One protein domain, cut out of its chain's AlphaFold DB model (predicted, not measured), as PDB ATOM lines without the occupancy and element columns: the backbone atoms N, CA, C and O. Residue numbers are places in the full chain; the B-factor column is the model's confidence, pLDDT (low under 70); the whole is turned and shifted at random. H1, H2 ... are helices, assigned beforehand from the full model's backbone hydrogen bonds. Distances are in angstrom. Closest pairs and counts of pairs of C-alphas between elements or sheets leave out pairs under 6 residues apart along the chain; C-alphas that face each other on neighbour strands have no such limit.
ATOM      1  N   GLU A   2      -4.114 -13.079 -40.233       93.50
ATOM      2  CA  GLU A   2      -4.946 -14.260 -40.452       93.50
ATOM      3  C   GLU A   2      -5.406 -14.904 -39.138       93.50
ATOM      4  O   GLU A   2      -6.585 -15.194 -38.981       93.50
ATOM      5  N   GLY A   3      -4.510 -15.045 -38.153       94.06
ATOM      6  CA  GLY A   3      -4.853 -15.628 -36.851       94.06
ATOM      7  C   GLY A   3      -5.893 -14.829 -36.055       94.06
ATOM      8  O   GLY A   3      -6.721 -15.429 -35.388       94.06
ATOM      9  N   GLN A   4      -5.894 -13.493 -36.142       93.69
ATOM     10  CA  GLN A   4      -6.920 -12.658 -35.497       93.69
ATOM     11  C   GLN A   4      -8.180 -12.518 -36.368       93.69
ATOM     12  O   GLN A   4      -9.268 -12.301 -35.839       93.69
ATOM     13  N   ALA A   5      -8.064 -12.711 -37.687       91.19
ATOM     14  CA  ALA A   5      -9.206 -12.698 -38.601       91.19
ATOM     15  C   ALA A   5     -10.190 -13.854 -38.339       91.19
ATOM     16  O   ALA A   5     -11.389 -13.695 -38.559       91.19
ATOM     17  N   THR A   6      -9.716 -14.996 -37.826       93.75
ATOM     18  CA  THR A   6     -10.591 -16.126 -37.461       93.75
ATOM     19  C   THR A   6     -11.552 -15.777 -36.322       93.75
ATOM     20  O   THR A   6     -12.694 -16.222 -36.347       93.75
ATOM     21  N   GLY A   7     -11.131 -14.942 -35.364       91.50
ATOM     22  CA  GLY A   7     -11.991 -14.453 -34.283       91.50
ATOM     23  C   GLY A   7     -13.141 -13.604 -34.820       91.50
ATOM     24  O   GLY A   7     -14.299 -13.880 -34.518       91.50
ATOM     25  N   ALA A   8     -12.836 -12.646 -35.700       89.69
ATOM     26  CA  ALA A   8     -13.848 -11.828 -36.370       89.69
ATOM     27  C   ALA A   8     -14.836 -12.687 -37.184       89.69
ATOM     28  O   ALA A   8     -16.048 -12.516 -37.076       89.69
ATOM     29  N   ALA A   9     -14.326 -13.657 -37.953       90.62
ATOM     30  CA  ALA A   9     -15.151 -14.590 -38.727       90.62
ATOM     31  C   ALA A   9     -16.034 -15.490 -37.842       90.62
ATOM     32  O   ALA A   9     -17.127 -15.873 -38.250       90.62
ATOM     33  N   ALA A  10     -15.585 -15.793 -36.622       94.25
ATOM     34  CA  ALA A  10     -16.347 -16.520 -35.610       94.25
ATOM     35  C   ALA A  10     -17.318 -15.625 -34.809       94.25
ATOM     36  O   ALA A  10     -17.892 -16.082 -33.822       94.25
ATOM     37  N   GLY A  11     -17.501 -14.360 -35.204       92.38
ATOM     38  CA  GLY A  11     -18.413 -13.422 -34.545       92.38
ATOM     39  C   GLY A  11     -17.866 -12.807 -33.257       92.38
ATOM     40  O   GLY A  11     -18.639 -12.280 -32.457       92.38
ATOM     41  N   GLN A  12     -16.554 -12.878 -33.027       94.25
ATOM     42  CA  GLN A  12     -15.931 -12.204 -31.895       94.25
ATOM     43  C   GLN A  12     -15.681 -10.720 -32.207       94.25
ATOM     44  O   GLN A  12     -15.257 -10.362 -33.306       94.25
ATOM     45  N   ASN A  13     -15.927  -9.860 -31.215       94.88
ATOM     46  CA  ASN A  13     -15.950  -8.401 -31.372       94.88
ATOM     47  C   ASN A  13     -14.847  -7.692 -30.567       94.88
ATOM     48  O   ASN A  13     -14.990  -6.527 -30.205       94.88
ATOM     49  N   GLN A  14     -13.761  -8.387 -30.226       95.06
ATOM     50  CA  GLN A  14     -12.615  -7.743 -29.586       95.06
ATOM     51  C   GLN A  14     -11.829  -6.917 -30.609       95.06
ATOM     52  O   GLN A  14     -11.813  -7.210 -31.806       95.06
ATOM     53  N   VAL A  15     -11.128  -5.897 -30.116       94.00
ATOM     54  CA  VAL A  15     -10.221  -5.079 -30.924       94.00
ATOM     55  C   VAL A  15      -8.924  -5.863 -31.155       94.00
ATOM     56  O   VAL A  15      -8.276  -6.254 -30.179       94.00
ATOM     57  N   PRO A  16      -8.521  -6.121 -32.412       94.12
ATOM     58  CA  PRO A  16      -7.287  -6.840 -32.702       94.12
ATOM     59  C   PRO A  16      -6.051  -6.050 -32.253       94.12
ATOM     60  O   PRO A  16      -5.957  -4.847 -32.483       94.12
ATOM     61  N   SER A  17      -5.056  -6.728 -31.676       93.25
ATOM     62  CA  SER A  17      -3.766  -6.100 -31.344       93.25
ATOM     63  C   SER A  17      -2.822  -5.980 -32.548       93.25
ATOM     64  O   SER A  17      -1.881  -5.187 -32.525       93.25
ATOM     65  N   ASN A  18      -3.044  -6.755 -33.616       94.56
ATOM     66  CA  ASN A  18      -2.295  -6.625 -34.860       94.56
ATOM     67  C   ASN A  18      -2.937  -5.545 -35.737       94.56
ATOM     68  O   ASN A  18      -4.013  -5.759 -36.287       94.56
ATOM     69  N   ALA A  19      -2.232  -4.437 -35.960       91.62
ATOM     70  CA  ALA A  19      -2.717  -3.323 -36.781       91.62
ATOM     71  C   ALA A  19      -3.043  -3.693 -38.246       91.62
ATOM     72  O   ALA A  19      -3.712  -2.931 -38.935       91.62
ATOM     73  N   LYS A  20      -2.572  -4.845 -38.747       93.75
ATOM     74  CA  LYS A  20      -2.899  -5.354 -40.093       93.75
ATOM     75  C   LYS A  20      -4.147  -6.243 -40.119       93.75
ATOM     76  O   LYS A  20      -4.528  -6.698 -41.194       93.75
ATOM     77  N   ALA A  21      -4.717  -6.597 -38.968       93.06
ATOM     78  CA  ALA A  21      -5.946  -7.378 -38.911       93.06
ATOM     79  C   ALA A  21      -7.159  -6.475 -39.174       93.06
ATOM     80  O   ALA A  21      -7.172  -5.308 -38.789       93.06
ATOM     81  N   ALA A  22      -8.180  -7.024 -39.831       89.25
ATOM     82  CA  ALA A  22      -9.429  -6.305 -40.041       89.25
ATOM     83  C   ALA A  22     -10.151  -6.100 -38.701       89.25
ATOM     84  O   ALA A  22     -10.307  -7.048 -37.930       89.25
ATOM     85  N   LEU A  23     -10.596  -4.870 -38.439       90.56
ATOM     86  CA  LEU A  23     -11.405  -4.545 -37.268       90.56
ATOM     87  C   LEU A  23     -12.836  -5.080 -37.473       90.56
ATOM     88  O   LEU A  23     -13.451  -4.746 -38.492       90.56
ATOM     89  N   PRO A  24     -13.388  -5.894 -36.550       92.00
ATOM     90  CA  PRO A  24     -14.786  -6.308 -36.626       92.00
ATOM     91  C   PRO A  24     -15.724  -5.084 -36.601       92.00
ATOM     92  O   PRO A  24     -15.505  -4.194 -35.781       92.00
ATOM     93  N   PRO A  25     -16.800  -5.029 -37.414       91.31
ATOM     94  CA  PRO A  25     -17.711  -3.876 -37.437       91.31
ATOM     95  C   PRO A  25     -18.392  -3.569 -36.095       91.31
ATOM     96  O   PRO A  25     -18.787  -2.435 -35.853       91.31
ATOM     97  N   ALA A  26     -18.548  -4.584 -35.241       93.06
ATOM     98  CA  ALA A  26     -19.139  -4.457 -33.911       93.06
ATOM     99  C   ALA A  26     -18.090  -4.324 -32.789       93.06
ATOM    100  O   ALA A  26     -18.455  -4.330 -31.613       93.06
ATOM    101  N   ALA A  27     -16.798  -4.229 -33.124       93.94
ATOM    102  CA  ALA A  27     -15.769  -3.947 -32.133       93.94
ATOM    103  C   ALA A  27     -15.870  -2.489 -31.646       93.94
ATOM    104  O   ALA A  27     -16.241  -1.605 -32.422       93.94
ATOM    105  N   PRO A  28     -15.542  -2.211 -30.373       93.00
ATOM    106  CA  PRO A  28     -15.574  -0.853 -29.849       93.00
ATOM    107  C   PRO A  28     -14.512   0.028 -30.519       93.00
ATOM    108  O   PRO A  28     -13.365  -0.387 -30.696       93.00
ATOM    109  N   ASP A  29     -14.874   1.275 -30.822       91.69
ATOM    110  CA  ASP A  29     -13.910   2.296 -31.231       91.69
ATOM    111  C   ASP A  29     -13.177   2.838 -29.999       91.69
ATOM    112  O   ASP A  29     -13.689   3.667 -29.244       91.69
ATOM    113  N   ILE A  30     -11.956   2.354 -29.793       91.31
ATOM    114  CA  ILE A  30     -11.135   2.716 -28.635       91.31
ATOM    115  C   ILE A  30     -10.677   4.175 -28.656       91.31
ATOM    116  O   ILE A  30     -10.328   4.703 -27.605       91.31
ATOM    117  N   THR A  31     -10.710   4.846 -29.814       91.19
ATOM    118  CA  THR A  31     -10.325   6.264 -29.930       91.19
ATOM    119  C   THR A  31     -11.360   7.198 -29.302       91.19
ATOM    120  O   THR A  31     -11.036   8.319 -28.916       91.19
ATOM    121  N   MET A  32     -12.587   6.704 -29.134       95.12
ATOM    122  CA  MET A  32     -13.702   7.410 -28.507       95.12
ATOM    123  C   MET A  32     -13.855   7.066 -27.018       95.12
ATOM    124  O   MET A  32     -14.749   7.586 -26.349       95.12
ATOM    125  N   ILE A  33     -13.006   6.184 -26.478       94.62
ATOM    126  CA  ILE A  33     -13.092   5.692 -25.101       94.62
ATOM    127  C   ILE A  33     -11.946   6.283 -24.279       94.62
ATOM    128  O   ILE A  33     -10.776   6.188 -24.643       94.62
ATOM    129  N   LYS A  34     -12.265   6.849 -23.109       96.06
ATOM    130  CA  LYS A  34     -11.250   7.275 -22.138       96.06
ATOM    131  C   LYS A  34     -10.619   6.048 -21.477       96.06
ATOM    132  O   LYS A  34     -11.128   5.545 -20.477       96.06
ATOM    133  N   MET A  35      -9.516   5.578 -22.045       94.25
ATOM    134  CA  MET A  35      -8.746   4.465 -21.498       94.25
ATOM    135  C   MET A  35      -7.743   4.941 -20.447       94.25
ATOM    136  O   MET A  35      -7.212   6.049 -20.529       94.25
ATOM    137  N   VAL A  36      -7.496   4.096 -19.448       96.31
ATOM    138  CA  VAL A  36      -6.341   4.240 -18.558       96.31
ATOM    139  C   VAL A  36      -5.129   3.595 -19.219       96.31
ATOM    140  O   VAL A  36      -5.273   2.595 -19.923       96.31
ATOM    141  N   ASP A  37      -3.945   4.142 -18.965       96.25
ATOM    142  CA  ASP A  37      -2.698   3.454 -19.291       96.25
ATOM    143  C   ASP A  37      -2.505   2.313 -18.286       96.25
ATOM    144  O   ASP A  37      -2.123   2.533 -17.136       96.25
ATOM    145  N   TYR A  38      -2.937   1.112 -18.665       96.69
ATOM    146  CA  TYR A  38      -2.983  -0.019 -17.746       96.69
ATOM    147  C   TYR A  38      -1.569  -0.535 -17.463       96.69
ATOM    148  O   TYR A  38      -0.888  -1.040 -18.356       96.69
ATOM    149  N   ASP A  39      -1.146  -0.465 -16.200       97.94
ATOM    150  CA  ASP A  39       0.165  -0.944 -15.762       97.94
ATOM    151  C   ASP A  39       0.201  -2.479 -15.657       97.94
ATOM    152  O   ASP A  39       0.012  -3.080 -14.594       97.94
ATOM    153  N   PHE A  40       0.471  -3.131 -16.786       97.81
ATOM    154  CA  PHE A  40       0.649  -4.582 -16.837       97.81
ATOM    155  C   PHE A  40       1.860  -5.067 -16.029       97.81
ATOM    156  O   PHE A  40       1.864  -6.225 -15.610       97.81
ATOM    157  N   ALA A  41       2.878  -4.225 -15.806       97.69
ATOM    158  CA  ALA A  41       4.079  -4.620 -15.074       97.69
ATOM    159  C   ALA A  41       3.777  -4.821 -13.587       97.69
ATOM    160  O   ALA A  41       4.278  -5.772 -12.995       97.69
ATOM    161  N   THR A  42       2.918  -3.980 -13.012       97.69
ATOM    162  CA  THR A  42       2.449  -4.130 -11.630       97.69
ATOM    163  C   THR A  42       1.331  -5.170 -11.531       97.69
ATOM    164  O   THR A  42       1.448  -6.141 -10.782       97.69
ATOM    165  N   PHE A  43       0.253  -5.021 -12.309       97.69
ATOM    166  CA  PHE A  43      -0.952  -5.850 -12.152       97.69
ATOM    167  C   PHE A  43      -0.858  -7.241 -12.797       97.69
ATOM    168  O   PHE A  43      -1.724  -8.087 -12.572       97.69
ATOM    169  N   GLY A  44       0.195  -7.508 -13.572       97.12
ATOM    170  CA  GLY A  44       0.518  -8.844 -14.077       97.12
ATOM    171  C   GLY A  44       1.268  -9.729 -13.075       97.12
ATOM    172  O   GLY A  44       1.438 -10.921 -13.335       97.12
ATOM    173  N   LEU A  45       1.723  -9.184 -11.940       98.44
ATOM    174  CA  LEU A  45       2.460  -9.940 -10.924       98.44
ATOM    175  C   LEU A  45       1.528 -10.863 -10.134       98.44
ATOM    176  O   LEU A  45       0.454 -10.462  -9.684       98.44
ATOM    177  N   SER A  46       1.975 -12.099  -9.899       98.31
ATOM    178  CA  SER A  46       1.214 -13.082  -9.114       98.31
ATOM    179  C   SER A  46       0.939 -12.600  -7.686       98.31
ATOM    180  O   SER A  46      -0.163 -12.800  -7.168       98.31
ATOM    181  N   ASP A  47       1.912 -11.932  -7.064       98.50
ATOM    182  CA  ASP A  47       1.784 -11.406  -5.701       98.50
ATOM    183  C   ASP A  47       0.742 -10.285  -5.640       98.50
ATOM    184  O   ASP A  47      -0.124 -10.292  -4.764       98.50
ATOM    185  N   GLU A  48       0.753  -9.375  -6.621       98.50
ATOM    186  CA  GLU A  48      -0.225  -8.287  -6.706       98.50
ATOM    187  C   GLU A  48      -1.633  -8.823  -6.977       98.50
ATOM    188  O   GLU A  48      -2.593  -8.421  -6.312       98.50
ATOM    189  N   ARG A  49      -1.763  -9.812  -7.872       98.31
ATOM    190  CA  ARG A  49      -3.033 -10.513  -8.099       98.31
ATOM    191  C   ARG A  49      -3.563 -11.127  -6.803       98.31
ATOM    192  O   ARG A  49      -4.739 -10.964  -6.487       98.31
ATOM    193  N   SER A  50      -2.712 -11.830  -6.060       98.25
ATOM    194  CA  SER A  50      -3.102 -12.504  -4.816       98.25
ATOM    195  C   SER A  50      -3.539 -11.495  -3.755       98.25
ATOM    196  O   SER A  50      -4.610 -11.644  -3.172       98.25
ATOM    197  N   ARG A  51      -2.774 -10.410  -3.577       98.25
ATOM    198  CA  ARG A  51      -3.092  -9.318  -2.647       98.25
ATOM    199  C   ARG A  51      -4.452  -8.680  -2.944       98.25
ATOM    200  O   ARG A  51      -5.232  -8.462  -2.019       98.25
ATOM    201  N   LEU A  52      -4.736  -8.374  -4.214       98.06
ATOM    202  CA  LEU A  52      -6.000  -7.752  -4.627       98.06
ATOM    203  C   LEU A  52      -7.199  -8.677  -4.407       98.06
ATOM    204  O   LEU A  52      -8.221  -8.215  -3.903       98.06
ATOM    205  N   LEU A  53      -7.069  -9.964  -4.741       97.06
ATOM    206  CA  LEU A  53      -8.138 -10.943  -4.535       97.06
ATOM    207  C   LEU A  53      -8.429 -11.159  -3.048       97.06
ATOM    208  O   LEU A  53      -9.572 -11.000  -2.640       97.06
ATOM    209  N   THR A  54      -7.406 -11.390  -2.216       97.06
ATOM    210  CA  THR A  54      -7.588 -11.528  -0.759       97.06
ATOM    211  C   THR A  54      -8.269 -10.303  -0.157       97.06
ATOM    212  O   THR A  54      -9.149 -10.428   0.695       97.06
ATOM    213  N   ARG A  55      -7.883  -9.107  -0.608       97.12
ATOM    214  CA  ARG A  55      -8.506  -7.867  -0.155       97.12
ATOM    215  C   ARG A  55      -9.973  -7.780  -0.577       97.12
ATOM    216  O   ARG A  55     -10.802  -7.407   0.245       97.12
ATOM    217  N   PHE A  56     -10.299  -8.134  -1.820       97.25
ATOM    218  CA  PHE A  56     -11.681  -8.156  -2.308       97.25
ATOM    219  C   PHE A  56     -12.546  -9.143  -1.515       97.25
ATOM    220  O   PHE A  56     -13.626  -8.770  -1.054       97.25
ATOM    221  N   ASP A  57     -12.042 -10.356  -1.295       95.62
ATOM    222  CA  ASP A  57     -12.727 -11.388  -0.514       95.62
ATOM    223  C   ASP A  57     -12.928 -10.943   0.942       95.62
ATOM    224  O   ASP A  57     -13.947 -11.246   1.542       95.62
ATOM    225  N   THR A  58     -12.000 -10.175   1.519       96.31
ATOM    226  CA  THR A  58     -12.111  -9.710   2.913       96.31
ATOM    227  C   THR A  58     -13.016  -8.484   3.069       96.31
ATOM    228  O   THR A  58     -13.775  -8.395   4.031       96.31
ATOM    229  N   GLU A  59     -12.913  -7.505   2.164       97.12
ATOM    230  CA  GLU A  59     -13.548  -6.188   2.324       97.12
ATOM    231  C   GLU A  59     -14.890  -6.067   1.592       97.12
ATOM    232  O   GLU A  59     -15.753  -5.309   2.033       97.12
ATOM    233  N   ILE A  60     -15.064  -6.760   0.462       96.44
ATOM    234  CA  ILE A  60     -16.183  -6.527  -0.465       96.44
ATOM    235  C   ILE A  60     -17.132  -7.717  -0.519       96.44
ATOM    236  O   ILE A  60     -18.346  -7.536  -0.436       96.44
ATOM    237  N   SER A  61     -16.589  -8.929  -0.642       92.00
ATOM    238  CA  SER A  61     -17.377 -10.161  -0.682       92.00
ATOM    239  C   SER A  61     -16.889 -11.173   0.358       92.00
ATOM    240  O   SER A  61     -16.393 -12.233  -0.035       92.00
TER     241      SER A  61
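Overview. This is residues 2 to 61 of the 64 residues of the protein "Iron ABC transporter substrate-binding protein" of Pseudomonas sp. BG5 (UniProt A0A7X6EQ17). The model is two separate ends joined by an arching stretch: at one end the short helix H1 with residues 10 to 30 looping back near it, at the other the longer helix H3 with the tiny helix H2 just before it. Residues 31 to 39 bridge the gap, and no helix touches another. The printed part has 60 residues with three named helices, H1, H2 and H3 in chain order, and no named strand; its class is all helix, though helices hold 26 of the 60 residues. It is extended, with a radius of gyration of the C-alphas of 16.6 A, and spans 42 by 24 by 24 A.

Along the chain. Find C-alpha 2 at (-4.946, -14.260, -40.452); from there H1 runs through residues 2 to 9, 10.4 A long. Go on to residues 40 to 43 for H2, which begins at C-alpha 40 at (0.649, -4.582, -16.837). H3, residues 46 to 59, is the longest helix, 19.9 A, and ends at C-alpha 59 at (-13.548, -6.188, 2.324).

Arrangement. Look first at H1, which is apart from H2 and from H3. H2 and H3 are close but not clearly touching; their closest C-alphas, those of Phe 43 and Arg 49, are 6.5 A apart. In H3 every O i to N i+4 pair is within hydrogen-bond range, in H1 2 of 4 are, and H2 is too short for such a pair.

Size, cuts and confidence. The two C-alphas farthest apart, those of Glu 2 and Glu 59, are 44.4 A from each other. The link from H1 to H2 is long, with 30 residues, and the link from H2 to H3 is tight, with 2. Residues 31 to 42, of which 40 to 42 belong to H2, stand free. The printed part has no cut, its mean pLDDT is 94.8, and no printed residue is under 70.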